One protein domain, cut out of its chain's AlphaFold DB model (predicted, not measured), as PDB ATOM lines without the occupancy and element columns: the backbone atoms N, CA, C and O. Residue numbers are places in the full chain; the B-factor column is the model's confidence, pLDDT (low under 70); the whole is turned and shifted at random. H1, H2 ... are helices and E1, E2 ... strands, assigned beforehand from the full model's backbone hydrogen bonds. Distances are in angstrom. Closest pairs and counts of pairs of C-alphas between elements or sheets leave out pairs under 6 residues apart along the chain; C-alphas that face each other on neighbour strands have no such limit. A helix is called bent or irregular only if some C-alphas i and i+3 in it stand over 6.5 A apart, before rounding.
ATOM      1  N   VAL A   3     110.322 166.751 161.968       88.75
ATOM      2  CA  VAL A   3     111.634 166.228 161.572       88.75
ATOM      3  C   VAL A   3     112.543 166.213 162.793       88.75
ATOM      4  O   VAL A   3     112.813 167.259 163.388       88.75
ATOM      5  N   VAL A   4     113.016 165.031 163.174       92.12
ATOM      6  CA  VAL A   4     113.931 164.842 164.306       92.12
ATOM      7  C   VAL A   4     115.291 164.355 163.836       92.12
ATOM      8  O   VAL A   4     115.416 163.734 162.782       92.12
ATOM      9  N   CYS A   5     116.338 164.631 164.609       94.44
ATOM     10  CA  CYS A   5     117.639 164.039 164.345       94.44
ATOM     11  C   CYS A   5     117.668 162.574 164.796       94.44
ATOM     12  O   CYS A   5     117.630 162.306 165.996       94.44
ATOM     13  N   ALA A   6     117.840 161.656 163.842       93.81
ATOM     14  CA  ALA A   6     117.894 160.213 164.090       93.81
ATOM     15  C   ALA A   6     118.981 159.833 165.106       93.81
ATOM     16  O   ALA A   6     118.796 158.976 165.962       93.81
ATOM     17  N   TRP A   7     120.138 160.491 165.015       93.88
ATOM     18  CA  TRP A   7     121.283 160.164 165.859       93.88
ATOM     19  C   TRP A   7     121.143 160.701 167.279       93.88
ATOM     20  O   TRP A   7     121.526 160.026 168.232       93.88
ATOM     21  N   CYS A   8     120.563 161.896 167.434       94.06
ATOM     22  CA  CYS A   8     120.188 162.382 168.756       94.06
ATOM     23  C   CYS A   8     119.181 161.420 169.388       94.06
ATOM     24  O   CYS A   8     119.373 161.028 170.537       94.06
ATOM     25  N   GLU A   9     118.155 161.021 168.633       93.06
ATOM     26  CA  GLU A   9     117.073 160.165 169.120       93.06
ATOM     27  C   GLU A   9     117.594 158.799 169.562       93.06
ATOM     28  O   GLU A   9     117.277 158.342 170.658       93.06
ATOM     29  N   GLN A  10     118.497 158.204 168.782       92.19
ATOM     30  CA  GLN A  10     119.182 156.968 169.151       92.19
ATOM     31  C   GLN A  10     120.018 157.106 170.436       92.19
ATOM     32  O   GLN A  10     120.184 156.136 171.171       92.19
ATOM     33  N   ALA A  11     120.524 158.306 170.734       93.25
ATOM     34  CA  ALA A  11     121.226 158.624 171.977       93.25
ATOM     35  C   ALA A  11     120.283 159.038 173.127       93.25
ATOM     36  O   ALA A  11     120.749 159.551 174.143       93.25
ATOM     37  N   GLY A  12     118.963 158.876 172.967       92.62
ATOM     38  CA  GLY A  12     117.959 159.265 173.959       92.62
ATOM     39  C   GLY A  12     117.710 160.775 174.053       92.62
ATOM     40  O   GLY A  12     117.131 161.242 175.031       92.62
ATOM     41  N   ARG A  13     118.148 161.563 173.062       91.94
ATOM     42  CA  ARG A  13     117.963 163.023 172.998       91.94
ATOM     43  C   ARG A  13     117.062 163.393 171.825       91.94
ATOM     44  O   ARG A  13     117.251 162.905 170.724       91.94
ATOM     45  N   VAL A  14     116.127 164.324 171.987       87.50
ATOM     46  CA  VAL A  14     115.274 164.758 170.864       87.50
ATOM     47  C   VAL A  14     115.721 166.127 170.369       87.50
ATOM     48  O   VAL A  14     115.566 167.121 171.070       87.50
ATOM     49  N   VAL A  15     116.247 166.181 169.143       90.19
ATOM     50  CA  VAL A  15     116.550 167.442 168.449       90.19
ATOM     51  C   VAL A  15     115.602 167.603 167.274       90.19
ATOM     52  O   VAL A  15     115.593 166.784 166.357       90.19
ATOM     53  N   LEU A  16     114.811 168.670 167.320       89.12
ATOM     54  CA  LEU A  16     113.915 169.108 166.259       89.12
ATOM     55  C   LEU A  16     114.714 169.846 165.182       89.12
ATOM     56  O   LEU A  16     115.326 170.872 165.460       89.12
ATOM     57  N   LEU A  17     114.704 169.324 163.959       87.31
ATOM     58  CA  LEU A  17     115.355 169.948 162.799       87.31
ATOM     59  C   LEU A  17     114.425 170.908 162.058       87.31
ATOM     60  O   LEU A  17     114.871 171.738 161.274       87.31
ATOM     61  N   GLY A  18     113.127 170.765 162.296       82.38
ATOM     62  CA  GLY A  18     112.074 171.506 161.629       82.38
ATOM     63  C   GLY A  18     110.838 170.634 161.495       82.38
ATOM     64  O   GLY A  18     110.824 169.474 161.906       82.38
ATOM     65  N   GLY A  19     109.784 171.193 160.928       75.50
ATOM     66  CA  GLY A  19     108.534 170.480 160.731       75.50
ATOM     67  C   GLY A  19     107.343 171.392 160.932       75.50
ATOM     68  O   GLY A  19     107.353 172.257 161.804       75.50
ATOM     69  N   LYS A  20     106.322 171.193 160.106       66.38
ATOM     70  CA  LYS A  20     105.008 171.790 160.312       66.38
ATOM     71  C   LYS A  20     104.203 170.821 161.169       66.38
ATOM     72  O   LYS A  20     104.317 169.609 160.979       66.38
ATOM     73  N   GLU A  21     103.408 171.302 162.115       61.19
ATOM     74  CA  GLU A  21     102.396 170.436 162.717       61.19
ATOM     75  C   GLU A  21     101.400 170.051 161.622       61.19
ATOM     76  O   GLU A  21     100.547 170.832 161.220       61.19
ATOM     77  N   ASP A  22     101.559 168.838 161.104       61.38
ATOM     78  CA  ASP A  22     100.531 168.190 160.304       61.38
ATOM     79  C   ASP A  22      99.898 167.216 161.286       61.38
ATOM     80  O   ASP A  22     100.609 166.355 161.817       61.38
ATOM     81  N   GLY A  23      98.605 167.386 161.572       60.06
ATOM     82  CA  GLY A  23      97.851 166.684 162.625       60.06
ATOM     83  C   GLY A  23      97.795 165.152 162.514       60.06
ATOM     84  O   GLY A  23      97.047 164.514 163.239       60.06
ATOM     85  N   ASN A  24      98.588 164.559 161.623       71.69
ATOM     86  CA  ASN A  24      98.722 163.125 161.390       71.69
ATOM     87  C   ASN A  24      99.863 162.470 162.201       71.69
ATOM     88  O   ASN A  24     100.155 161.296 162.013       71.69
ATOM     89  N   GLY A  25     100.588 163.222 163.042       70.44
ATOM     90  CA  GLY A  25     101.627 162.662 163.923       70.44
ATOM     91  C   GLY A  25     102.867 162.089 163.214       70.44
ATOM     92  O   GLY A  25     103.708 161.470 163.859       70.44
ATOM     93  N   ALA A  26     103.015 162.295 161.902       77.44
ATOM     94  CA  ALA A  26     104.137 161.757 161.134       77.44
ATOM     95  C   ALA A  26     105.484 162.353 161.587       77.44
ATOM     96  O   ALA A  26     105.645 163.581 161.626       77.44
ATOM     97  N   VAL A  27     106.457 161.481 161.871       81.50
ATOM     98  CA  VAL A  27     107.841 161.843 162.209       81.50
ATOM     99  C   VAL A  27     108.770 161.418 161.072       81.50
ATOM    100  O   VAL A  27     108.748 160.274 160.627       81.50
ATOM    101  N   SER A  28     109.589 162.345 160.590       85.50
ATOM    102  CA  SER A  28     110.691 162.080 159.668       85.50
ATOM    103  C   SER A  28     112.026 162.212 160.386       85.50
ATOM    104  O   SER A  28     112.172 163.000 161.320       85.50
ATOM    105  N   HIS A  29     113.019 161.468 159.912       90.62
ATOM    106  CA  HIS A  29     114.341 161.418 160.521       90.62
ATOM    107  C   HIS A  29     115.371 162.103 159.616       90.62
ATOM    108  O   HIS A  29     115.500 161.766 158.441       90.62
ATOM    109  N   GLY A  30     116.106 163.063 160.170       91.25
ATOM    110  CA  GLY A  30     117.222 163.758 159.530       91.25
ATOM    111  C   GLY A  30     118.479 163.756 160.402       91.25
ATOM    112  O   GLY A  30     118.582 163.021 161.386       91.25
ATOM    113  N   ILE A  31     119.452 164.600 160.056       93.62
ATOM    114  CA  ILE A  31     120.724 164.753 160.774       93.62
ATOM    115  C   ILE A  31     120.926 166.237 161.114       93.62
ATOM    116  O   ILE A  31     120.811 167.084 160.231       93.62
ATOM    117  N   CYS A  32     121.197 166.561 162.384       94.31
ATOM    118  CA  CYS A  32     121.484 167.941 162.796       94.31
ATOM    119  C   CYS A  32     122.867 168.399 162.310       94.31
ATOM    120  O   CYS A  32     123.716 167.571 161.987       94.31
ATOM    121  N   ALA A  33     123.105 169.715 162.292       93.19
ATOM    122  CA  ALA A  33     124.365 170.298 161.819       93.19
ATOM    123  C   ALA A  33     125.600 169.716 162.531       93.19
ATOM    124  O   ALA A  33     126.524 169.269 161.863       93.19
ATOM    125  N   GLU A  34     125.569 169.603 163.864       93.69
ATOM    126  CA  GLU A  34     126.661 169.012 164.660       93.69
ATOM    127  C   GLU A  34     127.024 167.598 164.183       93.69
ATOM    128  O   GLU A  34     128.182 167.260 163.925       93.69
ATOM    129  N   HIS A  35     126.005 166.764 164.009       95.44
ATOM    130  CA  HIS A  35     126.173 165.398 163.546       95.44
ATOM    131  C   HIS A  35     126.593 165.316 162.073       95.44
ATOM    132  O   HIS A  35     127.360 164.427 161.692       95.44
ATOM    133  N   LEU A  36     126.124 166.244 161.240       94.00
ATOM    134  CA  LEU A  36     126.535 166.348 159.847       94.00
ATOM    135  C   LEU A  36     128.020 166.716 159.742       94.00
ATOM    136  O   LEU A  36     128.744 166.105 158.955       94.00
ATOM    137  N   ASP A  37     128.493 167.649 160.563       95.62
ATOM    138  CA  ASP A  37     129.900 168.041 160.612       95.62
ATOM    139  C   ASP A  37     130.783 166.906 161.135       95.62
ATOM    140  O   ASP A  37     131.842 166.630 160.564       95.62
ATOM    141  N   ALA A  38     130.320 166.152 162.136       94.00
ATOM    142  CA  ALA A  38     131.011 164.952 162.600       94.00
ATOM    143  C   ALA A  38     131.161 163.898 161.482       94.00
ATOM    144  O   ALA A  38     132.234 163.298 161.320       94.00
ATOM    145  N   LEU A  39     130.116 163.692 160.671       92.38
ATOM    146  CA  LEU A  39     130.159 162.802 159.506       92.38
ATOM    147  C   LEU A  39     131.120 163.315 158.433       92.38
ATOM    148  O   LEU A  39     131.926 162.533 157.922       92.38
ATOM    149  N   ARG A  40     131.084 164.616 158.125       94.50
ATOM    150  CA  ARG A  40     132.002 165.251 157.169       94.50
ATOM    151  C   ARG A  40     133.449 165.096 157.609       94.50
ATOM    152  O   ARG A  40     134.259 164.574 156.849       94.50
ATOM    153  N   ALA A  41     133.764 165.419 158.860       94.56
ATOM    154  CA  ALA A  41     135.107 165.257 159.406       94.56
ATOM    155  C   ALA A  41     135.580 163.794 159.343       94.56
ATOM    156  O   ALA A  41     136.739 163.514 159.026       94.56
ATOM    157  N   ARG A  42     134.688 162.827 159.600       93.69
ATOM    158  CA  ARG A  42     135.000 161.398 159.454       93.69
ATOM    159  C   ARG A  42     135.265 161.011 157.998       93.69
ATOM    160  O   ARG A  42     136.166 160.208 157.754       93.69
ATOM    161  N   ALA A  43     134.498 161.547 157.052       93.69
ATOM    162  CA  ALA A  43     134.678 161.297 155.628       93.69
ATOM    163  C   ALA A  43     136.011 161.868 155.123       93.69
ATOM    164  O   ALA A  43     136.761 161.153 154.461       93.69
ATOM    165  N   GLU A  44     136.357 163.093 155.513       93.19
ATOM    166  CA  GLU A  44     137.624 163.724 155.131       93.19
ATOM    167  C   GLU A  44     138.834 162.961 155.681       93.19
ATOM    168  O   GLU A  44     139.771 162.668 154.939       93.19
ATOM    169  N   ARG A  45     138.783 162.496 156.937       92.06
ATOM    170  CA  ARG A  45     139.832 161.615 157.485       92.06
ATOM    171  C   ARG A  45     139.982 160.312 156.697       92.06
ATOM    172  O   ARG A  45     141.100 159.844 156.491       92.06
ATOM    173  N   LYS A  46     138.873 159.712 156.250       91.69
ATOM    174  CA  LYS A  46     138.912 158.494 155.422       91.69
ATOM    175  C   LYS A  46     139.533 158.760 154.051       91.69
ATOM    176  O   LYS A  46     140.365 157.964 153.625       91.69
ATOM    177  N   LYS A  47     139.172 159.868 153.396       89.81
ATOM    178  CA  LYS A  47     139.764 160.275 152.112       89.81
ATOM    179  C   LYS A  47     141.264 160.512 152.247       89.81
ATOM    180  O   LYS A  47     142.031 159.920 151.500       89.81
ATOM    181  N   ALA A  48     141.684 161.279 153.254       88.12
ATOM    182  CA  ALA A  48     143.098 161.541 153.516       88.12
ATOM    183  C   ALA A  48     143.895 160.243 153.724       88.12
ATOM    184  O   ALA A  48     144.973 160.077 153.156       88.12
ATOM    185  N   ARG A  49     143.340 159.286 154.483       89.25
ATOM    186  CA  ARG A  49     143.961 157.968 154.669       89.25
ATOM    187  C   ARG A  49     144.056 157.184 153.360       89.25
ATOM    188  O   ARG A  49     145.099 156.599 153.099       89.25
ATOM    189  N   ALA A  50     143.004 157.173 152.543       85.88
ATOM    190  CA  ALA A  50     143.020 156.494 151.249       85.88
ATOM    191  C   ALA A  50     144.082 157.090 150.308       85.88
ATOM    192  O   ALA A  50     144.874 156.349 149.735       85.88
ATOM    193  N   SER A  51     144.175 158.420 150.227       85.50
ATOM    194  CA  SER A  51     145.198 159.102 149.426       85.50
ATOM    195  C   SER A  51     146.621 158.850 149.930       85.50
ATOM    196  O   SER A  51     147.551 158.784 149.131       85.50
ATOM    197  N   ALA A  52     146.820 158.702 151.242       84.38
ATOM    198  CA  ALA A  52     148.126 158.346 151.792       84.38
ATOM    199  C   ALA A  52     148.550 156.928 151.374       84.38
ATOM    200  O   ALA A  52     149.698 156.724 150.988       84.38
ATOM    201  N   LEU A  53     147.619 155.968 151.404       86.56
ATOM    202  CA  LEU A  53     147.875 154.595 150.963       86.56
ATOM    203  C   LEU A  53     148.205 154.525 149.465       86.56
ATOM    204  O   LEU A  53     149.147 153.835 149.087       86.56
ATOM    205  N   ASP A  54     147.486 155.281 148.635       86.00
ATOM    206  CA  ASP A  54     147.738 155.373 147.191       86.00
ATOM    207  C   ASP A  54     149.138 155.928 146.865       86.00
ATOM    208  O   ASP A  54     149.867 155.381 146.032       86.00
ATOM    209  N   ARG A  55     149.575 156.962 147.600       83.38
ATOM    210  CA  ARG A  55     150.934 157.511 147.465       83.38
ATOM    211  C   ARG A  55     152.007 156.494 147.830       83.38
ATOM    212  O   ARG A  55     152.980 156.366 147.093       83.38
ATOM    213  N   VAL A  56     151.833 155.781 148.943       85.00
ATOM    214  CA  VAL A  56     152.784 154.744 149.373       85.00
ATOM    215  C   VAL A  56     152.858 153.629 148.331       85.00
ATOM    216  O   VAL A  56     153.955 153.252 147.931       85.00
ATOM    217  N   ALA A  57     151.716 153.157 147.823       79.94
ATOM    218  CA  ALA A  57     151.682 152.153 146.760       79.94
ATOM    219  C   ALA A  57     152.448 152.623 145.510       79.94
ATOM    220  O   ALA A  57     153.303 151.904 144.999       79.94
ATOM    221  N   SER A  58     152.229 153.871 145.087       80.69
ATOM    222  CA  SER A  58     152.918 154.472 143.940       80.69
ATOM    223  C   SER A  58     154.437 154.623 144.123       80.69
ATOM    224  O   SER A  58     155.171 154.630 143.135       80.69
ATOM    225  N   GLN A  59     154.925 154.776 145.359       78.81
ATOM    226  CA  GLN A  59     156.361 154.830 145.666       78.81
ATOM    227  C   GLN A  59     157.001 153.439 145.640       78.81
ATOM    228  O   GLN A  59     158.088 153.277 145.088       78.81
ATOM    229  N   VAL A  60     156.307 152.434 146.181       77.75
ATOM    230  CA  VAL A  60     156.780 151.042 146.199       77.75
ATOM    231  C   VAL A  60     156.854 150.464 144.785       77.75
ATOM    232  O   VAL A  60     157.812 149.776 144.472       77.75
ATOM    233  N   SER A  61     155.915 150.793 143.892       70.69
ATOM    234  CA  SER A  61     155.947 150.320 142.496       70.69
ATOM    235  C   SER A  61     157.044 150.948 141.624       70.69
ATOM    236  O   SER A  61     157.215 150.531 140.481       70.69
ATOM    237  N   LYS A  62     157.749 151.974 142.117       65.00
ATOM    238  CA  LYS A  62     158.853 152.651 141.412       65.00
ATOM    239  C   LYS A  62     160.245 152.249 141.915       65.00
ATOM    240  O   LYS A  62     161.224 152.764 141.379       65.00
TER     241      LYS A  62
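Overview. This is residues 3 to 62 of the 63 residues of an uncharacterized protein of Candidatus Rokubacteria bacterium (UniProt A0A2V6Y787). One long straight helix, H2, stands out like a handle from a small head made of a three-stranded sheet and the short helix H1. Residues 40 to 62, of which 40 to 60 belong to H2, stick out free of the head, and the body without them spans 33 A at its longest, against 66 A for the whole. The printed part has 60 residues, with three named strands and two named helices in the order E1, H1, E2, E3, H2; the class is mixed, helices and strands. The sheet is mixed, in the order E2, E1, E3. The whole is extended, with a radius of gyration of the C-alphas of 19.3 A and spans of 66 by 19 by 15 A.

Arrangement. E1, residues 3 to 5, is the inner strand of the sheet. H1, residues 6 to 10, follows by a tight link and only grazes the sheet, with residues 6 to 9. E2, residues 16 to 19, is an edge strand, antiparallel to E1 at 166 degrees between their directions; N 3 and O 18 are 2.8 A apart and N 17 and O 3 are 2.9 A apart, both within hydrogen-bond range. E3, residues 27 to 30, is the other edge strand, parallel to E1 at 46 degrees; N 4 and O 28, 2.9 A apart, and N 30 and O 4, 2.8 A apart, are within hydrogen-bond range. H2, residues 33 to 60, is apart from E1 and E2. It is not on the sheet, but only just, with 4 pairs of C-alphas within 10 A. H1 and H2 are close but not clearly touching; their closest C-alphas, those of Trp 7 and His 35, are 7.5 A apart. In H1 and H2 every O i to N i+4 pair is within hydrogen-bond range.

Along the chain. E1 begins at C-alpha 3, at (111.634, 166.228, 161.572), and runs from Val 3 to Cys 5. H1 runs from Ala 6 to Gln 10, E2 from Leu 16 to Gly 19, 7.8 A, and E3 from Val 27 to Gly 30, 9.9 A. H2 runs from C-alpha 33 at (124.365, 170.298, 161.819) to C-alpha 60 at (156.780, 151.042, 146.199), 40.8 A. Neither helix is bent.

Size, cuts and confidence. The two C-alphas farthest apart, those of Gly 23 and Lys 62, are 66.1 A apart. Without residues 40 to 62, the body of 37 residues spans 33 by 17 by 10 A. The printed part has no cut and no long link; the link from E2 to E3, 7 residues, is short. The mean pLDDT of the printed part is 86.1, and residues 20 to 23 and residue 62 are under 70.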